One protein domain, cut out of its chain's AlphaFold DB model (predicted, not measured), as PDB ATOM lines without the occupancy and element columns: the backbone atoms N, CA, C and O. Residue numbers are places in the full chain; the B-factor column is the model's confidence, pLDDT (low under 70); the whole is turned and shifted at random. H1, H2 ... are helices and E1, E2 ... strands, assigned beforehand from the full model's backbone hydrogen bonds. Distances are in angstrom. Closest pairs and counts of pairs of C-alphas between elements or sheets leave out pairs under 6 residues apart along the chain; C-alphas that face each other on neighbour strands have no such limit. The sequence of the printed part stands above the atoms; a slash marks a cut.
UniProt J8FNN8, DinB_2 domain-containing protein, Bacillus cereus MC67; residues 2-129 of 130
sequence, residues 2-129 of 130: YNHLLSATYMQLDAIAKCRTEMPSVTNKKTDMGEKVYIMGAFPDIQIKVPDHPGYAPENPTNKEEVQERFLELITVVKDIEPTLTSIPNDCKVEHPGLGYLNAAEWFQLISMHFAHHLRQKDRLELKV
ATOM      1  N   TYR A   2      32.395 -42.530  -2.475       92.81
ATOM      2  CA  TYR A   2      33.317 -41.649  -1.736       92.81
ATOM      3  C   TYR A   2      34.054 -40.632  -2.626       92.81
ATOM      4  O   TYR A   2      33.997 -39.440  -2.347       92.81
ATOM      5  N   ASN A   3      34.636 -41.071  -3.748       92.25
ATOM      6  CA  ASN A   3      35.269 -40.164  -4.720       92.25
ATOM      7  C   ASN A   3      34.283 -39.148  -5.317       92.25
ATOM      8  O   ASN A   3      34.656 -38.008  -5.584       92.25
ATOM      9  N   HIS A   4      33.014 -39.538  -5.473       92.06
ATOM     10  CA  HIS A   4      31.938 -38.636  -5.898       92.06
ATOM     11  C   HIS A   4      31.660 -37.557  -4.854       92.06
ATOM     12  O   HIS A   4      31.633 -36.382  -5.198       92.06
ATOM     13  N   LEU A   5      31.535 -37.930  -3.578       94.62
ATOM     14  CA  LEU A   5      31.359 -36.969  -2.487       94.62
ATOM     15  C   LEU A   5      32.539 -35.994  -2.387       94.62
ATOM     16  O   LEU A   5      32.309 -34.795  -2.255       94.62
ATOM     17  N   LEU A   6      33.781 -36.477  -2.511       95.19
ATOM     18  CA  LEU A   6      34.970 -35.617  -2.536       95.19
ATOM     19  C   LEU A   6      34.906 -34.629  -3.711       95.19
ATOM     20  O   LEU A   6      34.939 -33.420  -3.495       95.19
ATOM     21  N   SER A   7      34.756 -35.132  -4.940       93.62
ATOM     22  CA  SER A   7      34.701 -34.311  -6.160       93.62
ATOM     23  C   SER A   7      33.581 -33.265  -6.109       93.62
ATOM     24  O   SER A   7      33.815 -32.077  -6.332       93.62
ATOM     25  N   ALA A   8      32.370 -33.686  -5.735       94.12
ATOM     26  CA  ALA A   8      31.226 -32.795  -5.617       94.12
ATOM     27  C   ALA A   8      31.435 -31.724  -4.542       94.12
ATOM     28  O   ALA A   8      31.066 -30.575  -4.767       94.12
ATOM     29  N   THR A   9      32.060 -32.065  -3.411       96.75
ATOM     30  CA  THR A   9      32.327 -31.070  -2.364       96.75
ATOM     31  C   THR A   9      33.357 -30.048  -2.822       96.75
ATOM     32  O   THR A   9      33.144 -28.859  -2.621       96.75
ATOM     33  N   TYR A  10      34.421 -30.446  -3.523       96.38
ATOM     34  CA  TYR A  10      35.358 -29.469  -4.093       96.38
ATOM     35  C   TYR A  10      34.695 -28.544  -5.121       96.38
ATOM     36  O   TYR A  10      34.968 -27.346  -5.113       96.38
ATOM     37  N   MET A  11      33.776 -29.054  -5.949       95.62
ATOM     38  CA  MET A  11      32.968 -28.216  -6.846       95.62
ATOM     39  C   MET A  11      32.092 -27.218  -6.070       95.62
ATOM     40  O   MET A  11      32.012 -26.049  -6.443       95.62
ATOM     41  N   GLN A  12      31.482 -27.649  -4.964       97.81
ATOM     42  CA  GLN A  12      30.692 -26.777  -4.090       97.81
ATOM     43  C   GLN A  12      31.564 -25.685  -3.447       97.81
ATOM     44  O   GLN A  12      31.172 -24.520  -3.431       97.81
ATOM     45  N   LEU A  13      32.765 -26.030  -2.973       97.81
ATOM     46  CA  LEU A  13      33.709 -25.074  -2.378       97.81
ATOM     47  C   LEU A  13      34.223 -24.053  -3.405       97.81
ATOM     48  O   LEU A  13      34.299 -22.864  -3.097       97.81
ATOM     49  N   ASP A  14      34.511 -24.485  -4.635       97.56
ATOM     50  CA  ASP A  14      34.875 -23.593  -5.741       97.56
ATOM     51  C   ASP A  14      33.731 -22.624  -6.090       97.56
ATOM     52  O   ASP A  14      33.948 -21.426  -6.277       97.56
ATOM     53  N   ALA A  15      32.483 -23.100  -6.087       98.00
ATOM     54  CA  ALA A  15      31.326 -22.239  -6.298       98.00
ATOM     55  C   ALA A  15      31.133 -21.211  -5.166       98.00
ATOM     56  O   ALA A  15      30.824 -20.051  -5.444       98.00
ATOM     57  N   ILE A  16      31.382 -21.585  -3.904       98.00
ATOM     58  CA  ILE A  16      31.392 -20.642  -2.769       98.00
ATOM     59  C   ILE A  16      32.467 -19.570  -2.971       98.00
ATOM     60  O   ILE A  16      32.203 -18.386  -2.756       98.00
ATOM     61  N   ALA A  17      33.669 -19.958  -3.410       96.94
ATOM     62  CA  ALA A  17      34.743 -19.012  -3.697       96.94
ATOM     63  C   ALA A  17      34.351 -18.035  -4.819       96.94
ATOM     64  O   ALA A  17      34.528 -16.828  -4.663       96.94
ATOM     65  N   LYS A  18      33.735 -18.532  -5.898       97.06
ATOM     66  CA  LYS A  18      33.228 -17.715  -7.012       97.06
ATOM     67  C   LYS A  18      32.126 -16.746  -6.596       97.06
ATOM     68  O   LYS A  18      32.125 -15.607  -7.055       97.06
ATOM     69  N   CYS A  19      31.247 -17.127  -5.664       97.00
ATOM     70  CA  CYS A  19      30.229 -16.212  -5.132       97.00
ATOM     71  C   CYS A  19      30.835 -14.926  -4.535       97.00
ATOM     72  O   CYS A  19      30.152 -13.913  -4.480       97.00
ATOM     73  N   ARG A  20      32.112 -14.916  -4.122       94.88
ATOM     74  CA  ARG A  20      32.785 -13.699  -3.622       94.88
ATOM     75  C   ARG A  20      33.069 -12.659  -4.701       94.88
ATOM     76  O   ARG A  20      33.284 -11.498  -4.373       94.88
ATOM     77  N   THR A  21      33.160 -13.090  -5.954       94.25
ATOM     78  CA  THR A  21      33.575 -12.254  -7.088       94.25
ATOM     79  C   THR A  21      32.468 -12.063  -8.118       94.25
ATOM     80  O   THR A  21      32.621 -11.246  -9.022       94.25
ATOM     81  N   GLU A  22      31.373 -12.813  -8.004       93.81
ATOM     82  CA  GLU A  22      30.218 -12.692  -8.889       93.81
ATOM     83  C   GLU A  22      29.485 -11.364  -8.718       93.81
ATOM     84  O   GLU A  22      29.409 -10.796  -7.626       93.81
ATOM     85  N   MET A  23      28.883 -10.893  -9.809       91.88
ATOM     86  CA  MET A  23      28.024  -9.717  -9.744       91.88
ATOM     87  C   MET A  23      26.663 -10.084  -9.139       91.88
ATOM     88  O   MET A  23      26.047 -11.069  -9.562       91.88
ATOM     89  N   PRO A  24      26.146  -9.270  -8.204       90.38
ATOM     90  CA  PRO A  24      24.780  -9.382  -7.721       90.38
ATOM     91  C   PRO A  24      23.754  -9.465  -8.852       90.38
ATOM     92  O   PRO A  24      23.733  -8.625  -9.754       90.38
ATOM     93  N   SER A  25      22.863 -10.455  -8.792       90.00
ATOM     94  CA  SER A  25      21.784 -10.602  -9.769       90.00
ATOM     95  C   SER A  25      20.498 -11.117  -9.134       90.00
ATOM     96  O   SER A  25      20.417 -12.223  -8.589       90.00
ATOM     97  N   VAL A  26      19.437 -10.321  -9.276       82.50
ATOM     98  CA  VAL A  26      18.079 -10.678  -8.835       82.50
ATOM     99  C   VAL A  26      17.346 -11.580  -9.832       82.50
ATOM    100  O   VAL A  26      16.347 -12.207  -9.481       82.50
ATOM    101  N   THR A  27      17.832 -11.678 -11.075       90.81
ATOM    102  CA  THR A  27      17.247 -12.548 -12.108       90.81
ATOM    103  C   THR A  27      17.749 -13.985 -12.010       90.81
ATOM    104  O   THR A  27      17.087 -14.892 -12.510       90.81
ATOM    105  N   ASN A  28      18.880 -14.198 -11.333       93.88
ATOM    106  CA  ASN A  28      19.468 -15.510 -11.087       93.88
ATOM    107  C   ASN A  28      18.619 -16.283 -10.067       93.88
ATOM    108  O   ASN A  28      18.623 -15.994  -8.862       93.88
ATOM    109  N   LYS A  29      17.866 -17.264 -10.567       95.75
ATOM    110  CA  LYS A  29      16.913 -18.070  -9.797       95.75
ATOM    111  C   LYS A  29      17.315 -19.540  -9.771       95.75
ATOM    112  O   LYS A  29      18.030 -20.023 -10.652       95.75
ATOM    113  N   LYS A  30      16.831 -20.249  -8.756       97.00
ATOM    114  CA  LYS A  30      16.886 -21.708  -8.728       97.00
ATOM    115  C   LYS A  30      15.960 -22.279  -9.797       97.00
ATOM    116  O   LYS A  30      15.026 -21.618 -10.249       97.00
ATOM    117  N   THR A  31      16.214 -23.518 -10.186       96.50
ATOM    118  CA  THR A  31      15.229 -24.314 -10.926       96.50
ATOM    119  C   THR A  31      14.089 -24.726  -9.992       96.50
ATOM    120  O   THR A  31      14.254 -24.718  -8.773       96.50
ATOM    121  N   ASP A  32      12.960 -25.191 -10.536       94.81
ATOM    122  CA  ASP A  32      11.863 -25.755  -9.727       94.81
ATOM    123  C   ASP A  32      12.332 -26.899  -8.811       94.81
ATOM    124  O   ASP A  32      11.810 -27.095  -7.712       94.81
ATOM    125  N   MET A  33      13.320 -27.675  -9.267       91.69
ATOM    126  CA  MET A  33      13.956 -28.708  -8.452       91.69
ATOM    127  C   MET A  33      14.800 -28.091  -7.336       91.69
ATOM    128  O   MET A  33      14.706 -28.535  -6.195       91.69
ATOM    129  N   GLY A  34      15.592 -27.062  -7.650       95.75
ATOM    130  CA  GLY A  34      16.340 -26.291  -6.661       95.75
ATOM    131  C   GLY A  34      15.438 -25.761  -5.553       95.75
ATOM    132  O   GLY A  34      15.685 -26.050  -4.387       95.75
ATOM    133  N   GLU A  35      14.350 -25.076  -5.905       96.56
ATOM    134  CA  GLU A  35      13.382 -24.569  -4.926       96.56
ATOM    135  C   GLU A  35      12.855 -25.685  -4.013       96.56
ATOM    136  O   GLU A  35      12.876 -25.553  -2.791       96.56
ATOM    137  N   LYS A  36      12.471 -26.838  -4.576       94.50
ATOM    138  CA  LYS A  36      12.010 -27.991  -3.783       94.50
ATOM    139  C   LYS A  36      13.073 -28.512  -2.816       94.50
ATOM    140  O   LYS A  36      12.747 -28.751  -1.657       94.50
ATOM    141  N   VAL A  37      14.321 -28.676  -3.266       96.06
ATOM    142  CA  VAL A  37      15.420 -29.162  -2.410       96.06
ATOM    143  C   VAL A  37      15.643 -28.223  -1.224       96.06
ATOM    144  O   VAL A  37      15.764 -28.701  -0.098       96.06
ATOM    145  N   TYR A  38      15.641 -26.906  -1.449       96.75
ATOM    146  CA  TYR A  38      15.868 -25.933  -0.374       96.75
ATOM    147  C   TYR A  38      14.656 -25.741   0.540       96.75
ATOM    148  O   TYR A  38      14.843 -25.611   1.746       96.75
ATOM    149  N   ILE A  39      13.424 -25.815   0.022       96.38
ATOM    150  CA  ILE A  39      12.207 -25.838   0.855       96.38
ATOM    151  C   ILE A  39      12.202 -27.065   1.775       96.38
ATOM    152  O   ILE A  39      11.831 -26.968   2.941       96.38
ATOM    153  N   MET A  40      12.613 -28.228   1.260       94.31
ATOM    154  CA  MET A  40      12.676 -29.469   2.037       94.31
ATOM    155  C   MET A  40      13.907 -29.553   2.948       94.31
ATOM    156  O   MET A  40      13.936 -30.398   3.840       94.31
ATOM    157  N   GLY A  41      14.942 -28.744   2.699       95.81
ATOM    158  CA  GLY A  41      16.251 -28.879   3.344       95.81
ATOM    159  C   GLY A  41      16.927 -30.230   3.077       95.81
ATOM    160  O   GLY A  41      17.777 -30.657   3.858       95.81
ATOM    161  N   ALA A  42      16.525 -30.937   2.016       94.25
ATOM    162  CA  ALA A  42      17.017 -32.268   1.684       94.25
ATOM    163  C   ALA A  42      16.753 -32.624   0.217       94.25
ATOM    164  O   ALA A  42      15.758 -32.213  -0.382       94.25
ATOM    165  N   PHE A  43      17.590 -33.503  -0.339       90.81
ATOM    166  CA  PHE A  43      17.233 -34.200  -1.574       90.81
ATOM    167  C   PHE A  43      16.029 -35.125  -1.338       90.81
ATOM    168  O   PHE A  43      15.998 -35.824  -0.310       90.81
ATOM    169  N   PRO A  44      15.070 -35.188  -2.283       85.69
ATOM    170  CA  PRO A  44      13.921 -36.079  -2.177       85.69
ATOM    171  C   PRO A  44      14.381 -37.533  -2.045       85.69
ATOM    172  O   PRO A  44      15.401 -37.930  -2.615       85.69
ATOM    173  N   ASP A  45      13.627 -38.333  -1.291       83.94
ATOM    174  CA  ASP A  45      13.940 -39.752  -1.093       83.94
ATOM    175  C   ASP A  45      13.484 -40.608  -2.283       83.94
ATOM    176  O   ASP A  45      12.601 -41.457  -2.194       83.94
ATOM    177  N   ILE A  46      14.067 -40.322  -3.443       81.56
ATOM    178  CA  ILE A  46      13.827 -41.015  -4.706       81.56
ATOM    179  C   ILE A  46      15.167 -41.417  -5.324       81.56
ATOM    180  O   ILE A  46      16.218 -40.856  -5.006       81.56
ATOM    181  N   GLN A  47      15.145 -42.392  -6.232       78.12
ATOM    182  CA  GLN A  47      16.331 -42.727  -7.016       78.12
ATOM    183  C   GLN A  47      16.555 -41.658  -8.085       78.12
ATOM    184  O   GLN A  47      15.845 -41.608  -9.088       78.12
ATOM    185  N   ILE A  48      17.551 -40.805  -7.860       78.06
ATOM    186  CA  ILE A  48      17.981 -39.804  -8.831       78.06
ATOM    187  C   ILE A  48      18.866 -40.508  -9.861       78.06
ATOM    188  O   ILE A  48      19.925 -41.034  -9.521       78.06
ATOM    189  N   LYS A  49      18.422 -40.538 -11.121       74.06
ATOM    190  CA  LYS A  49      19.242 -40.983 -12.251       74.06
ATOM    191  C   LYS A  49      19.913 -39.769 -12.875       74.06
ATOM    192  O   LYS A  49      19.236 -38.925 -13.458       74.06
ATOM    193  N   VAL A  50      21.228 -39.689 -12.736       71.44
ATOM    194  CA  VAL A  50      22.064 -38.766 -13.510       71.44
ATOM    195  C   VAL A  50      22.438 -39.416 -14.846       71.44
ATOM    196  O   VAL A  50      22.508 -40.644 -14.909       71.44
ATOM    197  N   PRO A  51      22.647 -38.631 -15.918       73.56
ATOM    198  CA  PRO A  51      23.177 -39.154 -17.173       73.56
ATOM    199  C   PRO A  51      24.506 -39.887 -16.957       73.56
ATOM    200  O   PRO A  51      25.321 -39.444 -16.144       73.56
ATOM    201  N   ASP A  52      24.740 -40.958 -17.718       65.25
ATOM    202  CA  ASP A  52      26.009 -41.691 -17.711       65.25
ATOM    203  C   ASP A  52      27.119 -40.813 -18.303       65.25
ATOM    204  O   ASP A  52      27.358 -40.776 -19.509       65.25
ATOM    205  N   HIS A  53      27.782 -40.053 -17.435       66.31
ATOM    206  CA  HIS A  53      28.931 -39.224 -17.764       66.31
ATOM    207  C   HIS A  53      30.029 -39.465 -16.718       66.31
ATOM    208  O   HIS A  53      29.716 -39.464 -15.523       66.31
ATOM    209  N   PRO A  54      31.312 -39.608 -17.109       59.94
ATOM    210  CA  PRO A  54      32.406 -39.898 -16.173       59.94
ATOM    211  C   PRO A  54      32.499 -38.898 -15.011       59.94
ATOM    212  O   PRO A  54      32.812 -39.267 -13.884       59.94
ATOM    213  N   GLY A  55      32.144 -37.633 -15.265       65.56
ATOM    214  CA  GLY A  55      32.095 -36.586 -14.237       65.56
ATOM    215  C   GLY A  55      31.034 -36.789 -13.145       65.56
ATOM    216  O   GLY A  55      31.168 -36.207 -12.075       65.56
ATOM    217  N   TYR A  56      30.007 -37.614 -13.383       68.00
ATOM    218  CA  TYR A  56      28.962 -37.952 -12.404       68.00
ATOM    219  C   TYR A  56      29.148 -39.337 -11.770       68.00
ATOM    220  O   TYR A  56      28.503 -39.646 -10.769       68.00
ATOM    221  N   ALA A  57      30.030 -40.168 -12.330       73.12
ATOM    222  CA  ALA A  57      30.308 -41.520 -11.858       73.12
ATOM    223  C   ALA A  57      31.828 -41.763 -11.791       73.12
ATOM    224  O   ALA A  57      32.360 -42.549 -12.575       73.12
ATOM    225  N   PRO A  58      32.546 -41.084 -10.875       81.19
ATOM    226  CA  PRO A  58      33.977 -41.302 -10.715       81.19
ATOM    227  C   PRO A  58      34.266 -42.734 -10.262       81.19
ATOM    228  O   PRO A  58      33.462 -43.352  -9.552       81.19
ATOM    229  N   GLU A  59      35.448 -43.227 -10.632       84.62
ATOM    230  CA  GLU A  59      35.929 -44.546 -10.229       84.62
ATOM    231  C   GLU A  59      35.901 -44.708  -8.707       84.62
ATOM    232  O   GLU A  59      36.078 -43.752  -7.941       84.62
ATOM    233  N   ASN A  60      35.654 -45.936  -8.253       84.62
ATOM    234  CA  ASN A  60      35.706 -46.236  -6.831       84.62
ATOM    235  C   ASN A  60      37.151 -46.139  -6.324       84.62
ATOM    236  O   ASN A  60      38.082 -46.467  -7.055       84.62
ATOM    237  N   PRO A  61      37.345 -45.708  -5.069       83.81
ATOM    238  CA  PRO A  61      38.676 -45.664  -4.492       83.81
ATOM    239  C   PRO A  61      39.274 -47.067  -4.375       83.81
ATOM    240  O   PRO A  61      38.573 -48.027  -4.053       83.81
ATOM    241  N   THR A  62      40.580 -47.160  -4.603       84.75
ATOM    242  CA  THR A  62      41.361 -48.401  -4.489       84.75
ATOM    243  C   THR A  62      41.969 -48.581  -3.097       84.75
ATOM    244  O   THR A  62      42.282 -49.706  -2.714       84.75
ATOM    245  N   ASN A  63      42.101 -47.494  -2.330       92.31
ATOM    246  CA  ASN A  63      42.690 -47.461  -0.996       92.31
ATOM    247  C   ASN A  63      41.763 -46.717  -0.018       92.31
ATOM    248  O   ASN A  63      41.236 -45.648  -0.330       92.31
ATOM    249  N   LYS A  64      41.525 -47.297   1.164       92.44
ATOM    250  CA  LYS A  64      40.622 -46.724   2.170       92.44
ATOM    251  C   LYS A  64      41.300 -45.607   2.961       92.44
ATOM    252  O   LYS A  64      40.660 -44.592   3.227       92.44
ATOM    253  N   GLU A  65      42.549 -45.810   3.350       94.88
ATOM    254  CA  GLU A  65      43.348 -44.885   4.149       94.88
ATOM    255  C   GLU A  65      43.525 -43.547   3.415       94.88
ATOM    256  O   GLU A  65      43.273 -42.494   3.997       94.88
ATOM    257  N   GLU A  66      43.814 -43.590   2.112       93.25
ATOM    258  CA  GLU A  66      43.908 -42.404   1.247       93.25
ATOM    259  C   GLU A  66      42.592 -41.611   1.230       93.25
ATOM    260  O   GLU A  66      42.567 -40.389   1.373       93.25
ATOM    261  N   VAL A  67      41.456 -42.299   1.103       94.12
ATOM    262  CA  VAL A  67      40.138 -41.647   1.124       94.12
ATOM    263  C   VAL A  67      39.859 -41.002   2.477       94.12
ATOM    264  O   VAL A  67      39.291 -39.912   2.526       94.12
ATOM    265  N   GLN A  68      40.232 -41.665   3.573       95.38
ATOM    266  CA  GLN A  68      40.048 -41.128   4.918       95.38
ATOM    267  C   GLN A  68      40.864 -39.853   5.130       95.38
ATOM    268  O   GLN A  68      40.306 -38.871   5.617       95.38
ATOM    269  N   GLU A  69      42.133 -39.845   4.722       96.38
ATOM    270  CA  GLU A  69      43.000 -38.665   4.788       96.38
ATOM    271  C   GLU A  69      42.382 -37.484   4.028       96.38
ATOM    272  O   GLU A  69      42.160 -36.419   4.604       96.38
ATOM    273  N   ARG A  70      41.944 -37.715   2.787       95.94
ATOM    274  CA  ARG A  70      41.285 -36.686   1.970       95.94
ATOM    275  C   ARG A  70      39.989 -36.155   2.583       95.94
ATOM    276  O   ARG A  70      39.683 -34.971   2.447       95.94
ATOM    277  N   PHE A  71      39.204 -36.992   3.266       96.62
ATOM    278  CA  PHE A  71      38.022 -36.508   3.988       96.62
ATOM    279  C   PHE A  71      38.387 -35.672   5.216       96.62
ATOM    280  O   PHE A  71      37.685 -34.703   5.498       96.62
ATOM    281  N   LEU A  72      39.455 -36.010   5.943       97.50
ATOM    282  CA  LEU A  72      39.917 -35.212   7.084       97.50
ATOM    283  C   LEU A  72      40.388 -33.821   6.640       97.50
ATOM    284  O   LEU A  72      40.032 -32.819   7.265       97.50
ATOM    285  N   GLU A  73      41.111 -33.750   5.522       96.81
ATOM    286  CA  GLU A  73      41.466 -32.483   4.878       96.81
ATOM    287  C   GLU A  73      40.214 -31.698   4.473       96.81
ATOM    288  O   GLU A  73      40.065 -30.529   4.831       96.81
ATOM    289  N   LEU A  74      39.270 -32.352   3.789       96.81
ATOM    290  CA  LEU A  74      38.031 -31.720   3.339       96.81
ATOM    291  C   LEU A  74      37.211 -31.156   4.509       96.81
ATOM    292  O   LEU A  74      36.707 -30.040   4.416       96.81
ATOM    293  N   ILE A  75      37.102 -31.889   5.623       96.75
ATOM    294  CA  ILE A  75      36.420 -31.424   6.841       96.75
ATOM    295  C   ILE A  75      37.072 -30.146   7.377       96.75
ATOM    296  O   ILE A  75      36.361 -29.244   7.819       96.75
ATOM    297  N   THR A  76      38.401 -30.067   7.344       97.50
ATOM    298  CA  THR A  76      39.143 -28.881   7.793       97.50
ATOM    299  C   THR A  76      38.806 -27.680   6.910       97.50
ATOM    300  O   THR A  76      38.346 -26.660   7.415       97.50
ATOM    301  N   VAL A  77      38.882 -27.843   5.585       96.94
ATOM    302  CA  VAL A  77      38.548 -26.785   4.615       96.94
ATOM    303  C   VAL A  77      37.099 -26.304   4.756       96.94
ATOM    304  O   VAL A  77      36.833 -25.104   4.723       96.94
ATOM    305  N   VAL A  78      36.144 -27.225   4.934       97.00
ATOM    306  CA  VAL A  78      34.725 -26.879   5.113       97.00
ATOM    307  C   VAL A  78      34.517 -26.055   6.389       97.00
ATOM    308  O   VAL A  78      33.807 -25.049   6.347       97.00
ATOM    309  N   LYS A  79      35.162 -26.428   7.502       96.94
ATOM    310  CA  LYS A  79      35.088 -25.677   8.768       96.94
ATOM    311  C   LYS A  79      35.676 -24.273   8.653       96.94
ATOM    312  O   LYS A  79      35.108 -23.337   9.203       96.94
ATOM    313  N   ASP A  80      36.773 -24.121   7.918       96.69
ATOM    314  CA  ASP A  80      37.427 -22.822   7.741       96.69
ATOM    315  C   ASP A  80      36.597 -21.863   6.872       96.69
ATOM    316  O   ASP A  80      36.652 -20.644   7.046       96.69
ATOM    317  N   ILE A  81      35.788 -22.398   5.950       95.62
ATOM    318  CA  ILE A  81      34.920 -21.599   5.077       95.62
ATOM    319  C   ILE A  81      33.659 -21.110   5.797       95.62
ATOM    320  O   ILE A  81      33.252 -19.970   5.563       95.62
ATOM    321  N   GLU A  82      33.059 -21.912   6.677       96.06
ATOM    322  CA  GLU A  82      31.814 -21.581   7.390       96.06
ATOM    323  C   GLU A  82      31.759 -20.147   7.971       96.06
ATOM    324  O   GLU A  82      30.835 -19.403   7.618       96.06
ATOM    325  N   PRO A  83      32.734 -19.675   8.781       96.75
ATOM    326  CA  PRO A  83      32.666 -18.339   9.384       96.75
ATOM    327  C   PRO A  83      32.707 -17.208   8.350       96.75
ATOM    328  O   PRO A  83      32.242 -16.097   8.606       96.75
ATOM    329  N   THR A  84      33.244 -17.478   7.161       95.19
ATOM    330  CA  THR A  84      33.424 -16.470   6.114       95.19
ATOM    331  C   THR A  84      32.162 -16.232   5.279       95.19
ATOM    332  O   THR A  84      32.096 -15.229   4.567       95.19
ATOM    333  N   LEU A  85      31.157 -17.112   5.360       95.94
ATOM    334  CA  LEU A  85      29.944 -17.054   4.533       95.94
ATOM    335  C   LEU A  85      29.139 -15.773   4.755       95.94
ATOM    336  O   LEU A  85      28.601 -15.213   3.807       95.94
ATOM    337  N   THR A  86      29.112 -15.269   5.992       93.94
ATOM    338  CA  THR A  86      28.387 -14.041   6.366       93.94
ATOM    339  C   THR A  86      28.900 -12.788   5.655       93.94
ATOM    340  O   THR A  86      28.175 -11.803   5.556       93.94
ATOM    341  N   SER A  87      30.133 -12.824   5.138       94.69
ATOM    342  CA  SER A  87      30.728 -11.720   4.376       94.69
ATOM    343  C   SER A  87      30.344 -11.716   2.893       94.69
ATOM    344  O   SER A  87      30.656 -10.754   2.194       94.69
ATOM    345  N   ILE A  88      29.700 -12.779   2.395       94.94
ATOM    346  CA  ILE A  88      29.359 -12.936   0.979       94.94
ATOM    347  C   ILE A  88      27.906 -12.488   0.762       94.94
ATOM    348  O   ILE A  88      27.007 -13.044   1.396       94.94
ATOM    349  N   PRO A  89      27.640 -11.509  -0.121       93.00
ATOM    350  CA  PRO A  89      26.277 -11.081  -0.419       93.00
ATOM    351  C   PRO A  89      25.404 -12.222  -0.969       93.00
ATOM    352  O   PRO A  89      25.829 -13.003  -1.819       93.00
ATOM    353  N   ASN A  90      24.152 -12.305  -0.510       92.81
ATOM    354  CA  ASN A  90      23.215 -13.372  -0.899       92.81
ATOM    355  C   ASN A  90      22.707 -13.270  -2.352       92.81
ATOM    356  O   ASN A  90      22.091 -14.207  -2.869       92.81
ATOM    357  N   ASP A  91      22.895 -12.120  -2.989       94.12
ATOM    358  CA  ASP A  91      22.554 -11.852  -4.383       94.12
ATOM    359  C   ASP A  91      23.689 -12.205  -5.359       94.12
ATOM    360  O   ASP A  91      23.424 -12.333  -6.557       94.12
ATOM    361  N   CYS A  92      24.904 -12.457  -4.862       95.62
ATOM    362  CA  CYS A  92      25.988 -13.082  -5.615       95.62
ATOM    363  C   CYS A  92      25.766 -14.601  -5.673       95.62
ATOM    364  O   CYS A  92      25.791 -15.294  -4.652       95.62
ATOM    365  N   LYS A  93      25.515 -15.129  -6.876       97.12
ATOM    366  CA  LYS A  93      25.101 -16.525  -7.071       97.12
ATOM    367  C   LYS A  93      25.839 -17.185  -8.221       97.12
ATOM    368  O   LYS A  93      26.025 -16.573  -9.267       97.12
ATOM    369  N   VAL A  94      26.126 -18.470  -8.058       97.69
ATOM    370  CA  VAL A  94      26.761 -19.324  -9.068       97.69
ATOM    371  C   VAL A  94      25.791 -20.429  -9.474       97.69
ATOM    372  O   VAL A  94      25.081 -20.982  -8.630       97.69
ATOM    373  N   GLU A  95      25.733 -20.731 -10.769       97.50
ATOM    374  CA  GLU A  95      24.832 -21.741 -11.324       97.50
ATOM    375  C   GLU A  95      25.266 -23.166 -10.944       97.50
ATOM    376  O   GLU A  95      26.398 -23.580 -11.184       97.50
ATOM    377  N   HIS A  96      24.339 -23.936 -10.373       96.31
ATOM    378  CA  HIS A  96      24.451 -25.378 -10.193       96.31
ATOM    379  C   HIS A  96      23.749 -26.108 -11.353       96.31
ATOM    380  O   HIS A  96      22.561 -25.848 -11.582       96.31
ATOM    381  N   PRO A  97      24.379 -27.122 -11.986       91.06
ATOM    382  CA  PRO A  97      23.853 -27.791 -13.185       91.06
ATOM    383  C   PRO A  97      22.410 -28.311 -13.088       91.06
ATOM    384  O   PRO A  97      21.681 -28.318 -14.073       91.06
ATOM    385  N   GLY A  98      21.986 -28.768 -11.907       90.25
ATOM    386  CA  GLY A  98      20.624 -29.277 -11.675       90.25
ATOM    387  C   GLY A  98      19.700 -28.386 -10.835       90.25
ATOM    388  O   GLY A  98      18.489 -28.596 -10.832       90.25
ATOM    389  N   LEU A  99      20.243 -27.411 -10.099       95.44
ATOM    390  CA  LEU A  99      19.494 -26.666  -9.069       95.44
ATOM    391  C   LEU A  99      19.342 -25.182  -9.426       95.44
ATOM    392  O   LEU A  99      18.606 -24.469  -8.749       95.44
ATOM    393  N   GLY A 100      19.983 -24.726 -10.506       96.88
ATOM    394  CA  GLY A 100      20.008 -23.321 -10.898       96.88
ATOM    395  C   GLY A 100      20.936 -22.512 -10.002       96.88
ATOM    396  O   GLY A 100      21.880 -23.045  -9.426       96.88
ATOM    397  N   TYR A 101      20.683 -21.214  -9.886       97.88
ATOM    398  CA  TYR A 101      21.586 -20.301  -9.192       97.88
ATOM    399  C   TYR A 101      21.457 -20.383  -7.672       97.88
ATOM    400  O   TYR A 101      20.378 -20.154  -7.118       97.88
ATOM    401  N   LEU A 102      22.587 -20.641  -7.015       98.12
ATOM    402  CA  LEU A 102      22.707 -20.748  -5.564       98.12
ATOM    403  C   LEU A 102      23.678 -19.693  -5.031       98.12
ATOM    404  O   LEU A 102      24.701 -19.415  -5.662       98.12
ATOM    405  N   ASN A 103      23.362 -19.116  -3.874       97.62
ATOM    406  CA  ASN A 103      24.305 -18.261  -3.144       97.62
ATOM    407  C   ASN A 103      25.308 -19.101  -2.331       97.62
ATOM    408  O   ASN A 103      25.201 -20.326  -2.255       97.62
ATOM    409  N   ALA A 104      26.285 -18.446  -1.703       97.94
ATOM    410  CA  ALA A 104      27.323 -19.131  -0.934       97.94
ATOM    411  C   ALA A 104      26.778 -19.980   0.231       97.94
ATOM    412  O   ALA A 104      27.247 -21.098   0.443       97.94
ATOM    413  N   ALA A 105      25.782 -19.483   0.970       97.38
ATOM    414  CA  ALA A 105      25.185 -20.218   2.085       97.38
ATOM    415  C   ALA A 105      24.425 -21.463   1.603       97.38
ATOM    416  O   ALA A 105      24.493 -22.521   2.223       97.38
ATOM    417  N   GLU A 106      23.750 -21.355   0.463       98.06
ATOM    418  CA  GLU A 106      23.047 -22.455  -0.188       98.06
ATOM    419  C   GLU A 106      24.031 -23.517  -0.690       98.06
ATOM    420  O   GLU A 106      23.898 -24.691  -0.346       98.06
ATOM    421  N   TRP A 107      25.086 -23.113  -1.405       98.31
ATOM    422  CA  TRP A 107      26.173 -24.013  -1.798       98.31
ATOM    423  C   TRP A 107      26.804 -24.737  -0.602       98.31
ATOM    424  O   TRP A 107      27.081 -25.933  -0.689       98.31
ATOM    425  N   PHE A 108      26.981 -24.045   0.525       98.25
ATOM    426  CA  PHE A 108      27.484 -24.649   1.756       98.25
ATOM    427  C   PHE A 108      26.489 -25.652   2.360       98.25
ATOM    428  O   PHE A 108      26.858 -26.781   2.686       98.25
ATOM    429  N   GLN A 109      25.204 -25.295   2.442       97.88
ATOM    430  CA  GLN A 109      24.147 -26.193   2.914       97.88
ATOM    431  C   GLN A 109      24.050 -27.461   2.048       97.88
ATOM    432  O   GLN A 109      23.836 -28.559   2.576       97.88
ATOM    433  N   LEU A 110      24.252 -27.330   0.732       97.94
ATOM    434  CA  LEU A 110      24.217 -28.435  -0.225       97.94
ATOM    435  C   LEU A 110      25.218 -29.546   0.106       97.94
ATOM    436  O   LEU A 110      24.900 -30.710  -0.140       97.94
ATOM    437  N   ILE A 111      26.368 -29.216   0.708       97.75
ATOM    438  CA  ILE A 111      27.351 -30.199   1.187       97.75
ATOM    439  C   ILE A 111      26.640 -31.190   2.117       97.75
ATOM    440  O   ILE A 111      26.549 -32.381   1.821       97.75
ATOM    441  N   SER A 112      26.028 -30.700   3.197       96.56
ATOM    442  CA  SER A 112      25.349 -31.552   4.183       96.56
ATOM    443  C   SER A 112      24.200 -32.378   3.580       96.56
ATOM    444  O   SER A 112      24.112 -33.588   3.812       96.56
ATOM    445  N   MET A 113      23.365 -31.759   2.734       96.81
ATOM    446  CA  MET A 113      22.243 -32.434   2.072       96.81
ATOM    447  C   MET A 113      22.724 -33.569   1.161       96.81
ATOM    448  O   MET A 113      22.095 -34.629   1.097       96.81
ATOM    449  N   HIS A 114      23.847 -33.365   0.468       95.44
ATOM    450  CA  HIS A 114      24.422 -34.335  -0.456       95.44
ATOM    451  C   HIS A 114      24.996 -35.558   0.274       95.44
ATOM    452  O   HIS A 114      24.730 -36.695  -0.124       95.44
ATOM    453  N   PHE A 115      25.692 -35.354   1.396       95.75
ATOM    454  CA  PHE A 115      26.142 -36.462   2.245       95.75
ATOM    455  C   PHE A 115      24.961 -37.253   2.818       95.75
ATOM    456  O   PHE A 115      24.943 -38.479   2.720       95.75
ATOM    457  N   ALA A 116      23.937 -36.574   3.343       95.31
ATOM    458  CA  ALA A 116      22.740 -37.232   3.872       95.31
ATOM    459  C   ALA A 116      21.989 -38.045   2.800       95.31
ATOM    460  O   ALA A 116      21.445 -39.116   3.079       95.31
ATOM    461  N   HIS A 117      21.964 -37.569   1.552       94.00
ATOM    462  CA  HIS A 117      21.433 -38.332   0.423       94.00
ATOM    463  C   HIS A 117      22.214 -39.634   0.189       94.00
ATOM    464  O   HIS A 117      21.607 -40.705   0.101       94.00
ATOM    465  N   HIS A 118      23.545 -39.567   0.129       93.12
ATOM    466  CA  HIS A 118      24.371 -40.744  -0.141       93.12
ATOM    467  C   HIS A 118      24.444 -41.731   1.027       93.12
ATOM    468  O   HIS A 118      24.513 -42.932   0.776       93.12
ATOM    469  N   LEU A 119      24.346 -41.271   2.277       93.75
ATOM    470  CA  LEU A 119      24.199 -42.161   3.434       93.75
ATOM    471  C   LEU A 119      22.910 -42.988   3.328       93.75
ATOM    472  O   LEU A 119      22.976 -44.211   3.349       93.75
ATOM    473  N   ARG A 120      21.764 -42.352   3.040       92.19
ATOM    474  CA  ARG A 120      20.504 -43.078   2.777       92.19
ATOM    475  C   ARG A 120      20.615 -44.043   1.596       92.19
ATOM    476  O   ARG A 120      20.039 -45.129   1.615       92.19
ATOM    477  N   GLN A 121      21.331 -43.655   0.537       89.81
ATOM    478  CA  GLN A 121      21.567 -44.535  -0.610       89.81
ATOM    479  C   GLN A 121      22.384 -45.769  -0.220       89.81
ATOM    480  O   GLN A 121      22.035 -46.869  -0.647       89.81
ATOM    481  N   LYS A 122      23.440 -45.591   0.579       90.81
ATOM    482  CA  LYS A 122      24.270 -46.673   1.102       90.81
ATOM    483  C   LYS A 122      23.441 -47.626   1.966       90.81
ATOM    484  O   LYS A 122      23.425 -48.812   1.657       90.81
ATOM    485  N   ASP A 123      22.679 -47.109   2.929       90.75
ATOM    486  CA  ASP A 123      21.833 -47.920   3.817       90.75
ATOM    487  C   ASP A 123      20.863 -48.802   3.013       90.75
ATOM    488  O   ASP A 123      20.729 -49.999   3.257       90.75
ATOM    489  N   ARG A 124      20.232 -48.242   1.970       88.69
ATOM    490  CA  ARG A 124      19.358 -49.011   1.065       88.69
ATOM    491  C   ARG A 124      20.081 -50.113   0.298       88.69
ATOM    492  O   ARG A 124      19.455 -51.122  -0.016       88.69
ATOM    493  N   LEU A 125      21.332 -49.893  -0.103       86.62
ATOM    494  CA  LEU A 125      22.115 -50.900  -0.819       86.62
ATOM    495  C   LEU A 125      22.570 -52.006   0.133       86.62
ATOM    496  O   LEU A 125      22.478 -53.169  -0.234       86.62
ATOM    497  N   GLU A 126      22.978 -51.665   1.352       88.00
ATOM    498  CA  GLU A 126      23.388 -52.634   2.374       88.00
ATOM    499  C   GLU A 126      22.211 -53.507   2.839       88.00
ATOM    500  O   GLU A 126      22.356 -54.722   2.938       88.00
ATOM    501  N   LEU A 127      21.014 -52.930   3.002       81.44
ATOM    502  CA  LEU A 127      19.795 -53.687   3.326       81.44
ATOM    503  C   LEU A 127      19.360 -54.662   2.221       81.44
ATOM    504  O   LEU A 127      18.695 -55.649   2.512       81.44
ATOM    505  N   LYS A 128      19.718 -54.404   0.956       71.69
ATOM    506  CA  LYS A 128      19.436 -55.311  -0.173       71.69
ATOM    507  C   LYS A 128      20.413 -56.484  -0.276       71.69
ATOM    508  O   LYS A 128      20.189 -57.371  -1.092       71.69
ATOM    509  N   VAL A 129      21.511 -56.443   0.477       58.97
ATOM    510  CA  VAL A 129      22.552 -57.480   0.492       58.97
ATOM    511  C   VAL A 129      22.300 -58.507   1.615       58.97
ATOM    512  O   VAL A 129      23.044 -59.478   1.721       58.97
TER     513      VAL A 129
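What this domain is: This is residues 2 to 129 of the 130 residues of the protein "DinB_2 domain-containing protein" of Bacillus cereus MC67 (UniProt J8FNN8). Three long helices run nearly side by side, H3 and H4 packing on H1, with hairpin E1-E2 at one end and short H2 crosswise near H4. Residues 122 to 129 stick out. The 128 printed residues, mostly helix, run H1, H2, H3, E1, E2, H4, the two-stranded sheet antiparallel; the whole is compact, radius of gyration of the C-alphas 15.5 A, spanning 48 by 31 by 25 A.

Where its parts are: H1, residues 2 to 19, begins at C-alpha (33.317, -41.649, -1.736) and measures 25.8 A. H2 is residues 32 to 40, 12.4 A. H3, residues 64 to 87, measures 36.4 A, with a kink of 28 degrees near residue 81. E1 is residues 93 to 96, 9.4 A; E2, 100 to 103, 10.2 A. H4, residues 104 to 127, measures 35.6 A, ending at C-alpha (19.795, -53.687, 3.326).

How they stand to each other: H1, H3 and H4 form a bundle, helices side by side. H3 touches H1 with residues 67 to 78 alone, closest C-alphas Leu 6 and Phe 71, 7.3 A, at a shallow tilt of 21 degrees, the same way. H4 touches H1 with residues 104 to 115 alone, closest C-alphas Ile 16 and Ala 104, 4.7 A, opposite ways at 12 degrees. In hairpin E1-E2, N 96 and O 100 are within hydrogen-bond range, 2.8 A. Every O i to N i+4 pair is within range in H1 and H2, 15 of 20 in H3, 18 of 20 in H4.

The domain as a whole: The C-alphas farthest apart, Met 23 and Val 129, are 49.2 A apart. The printed part has no cut; links H1 to H2 and H2 to H3 are long. pLDDT is under 70 at residues 52 to 56 and 129.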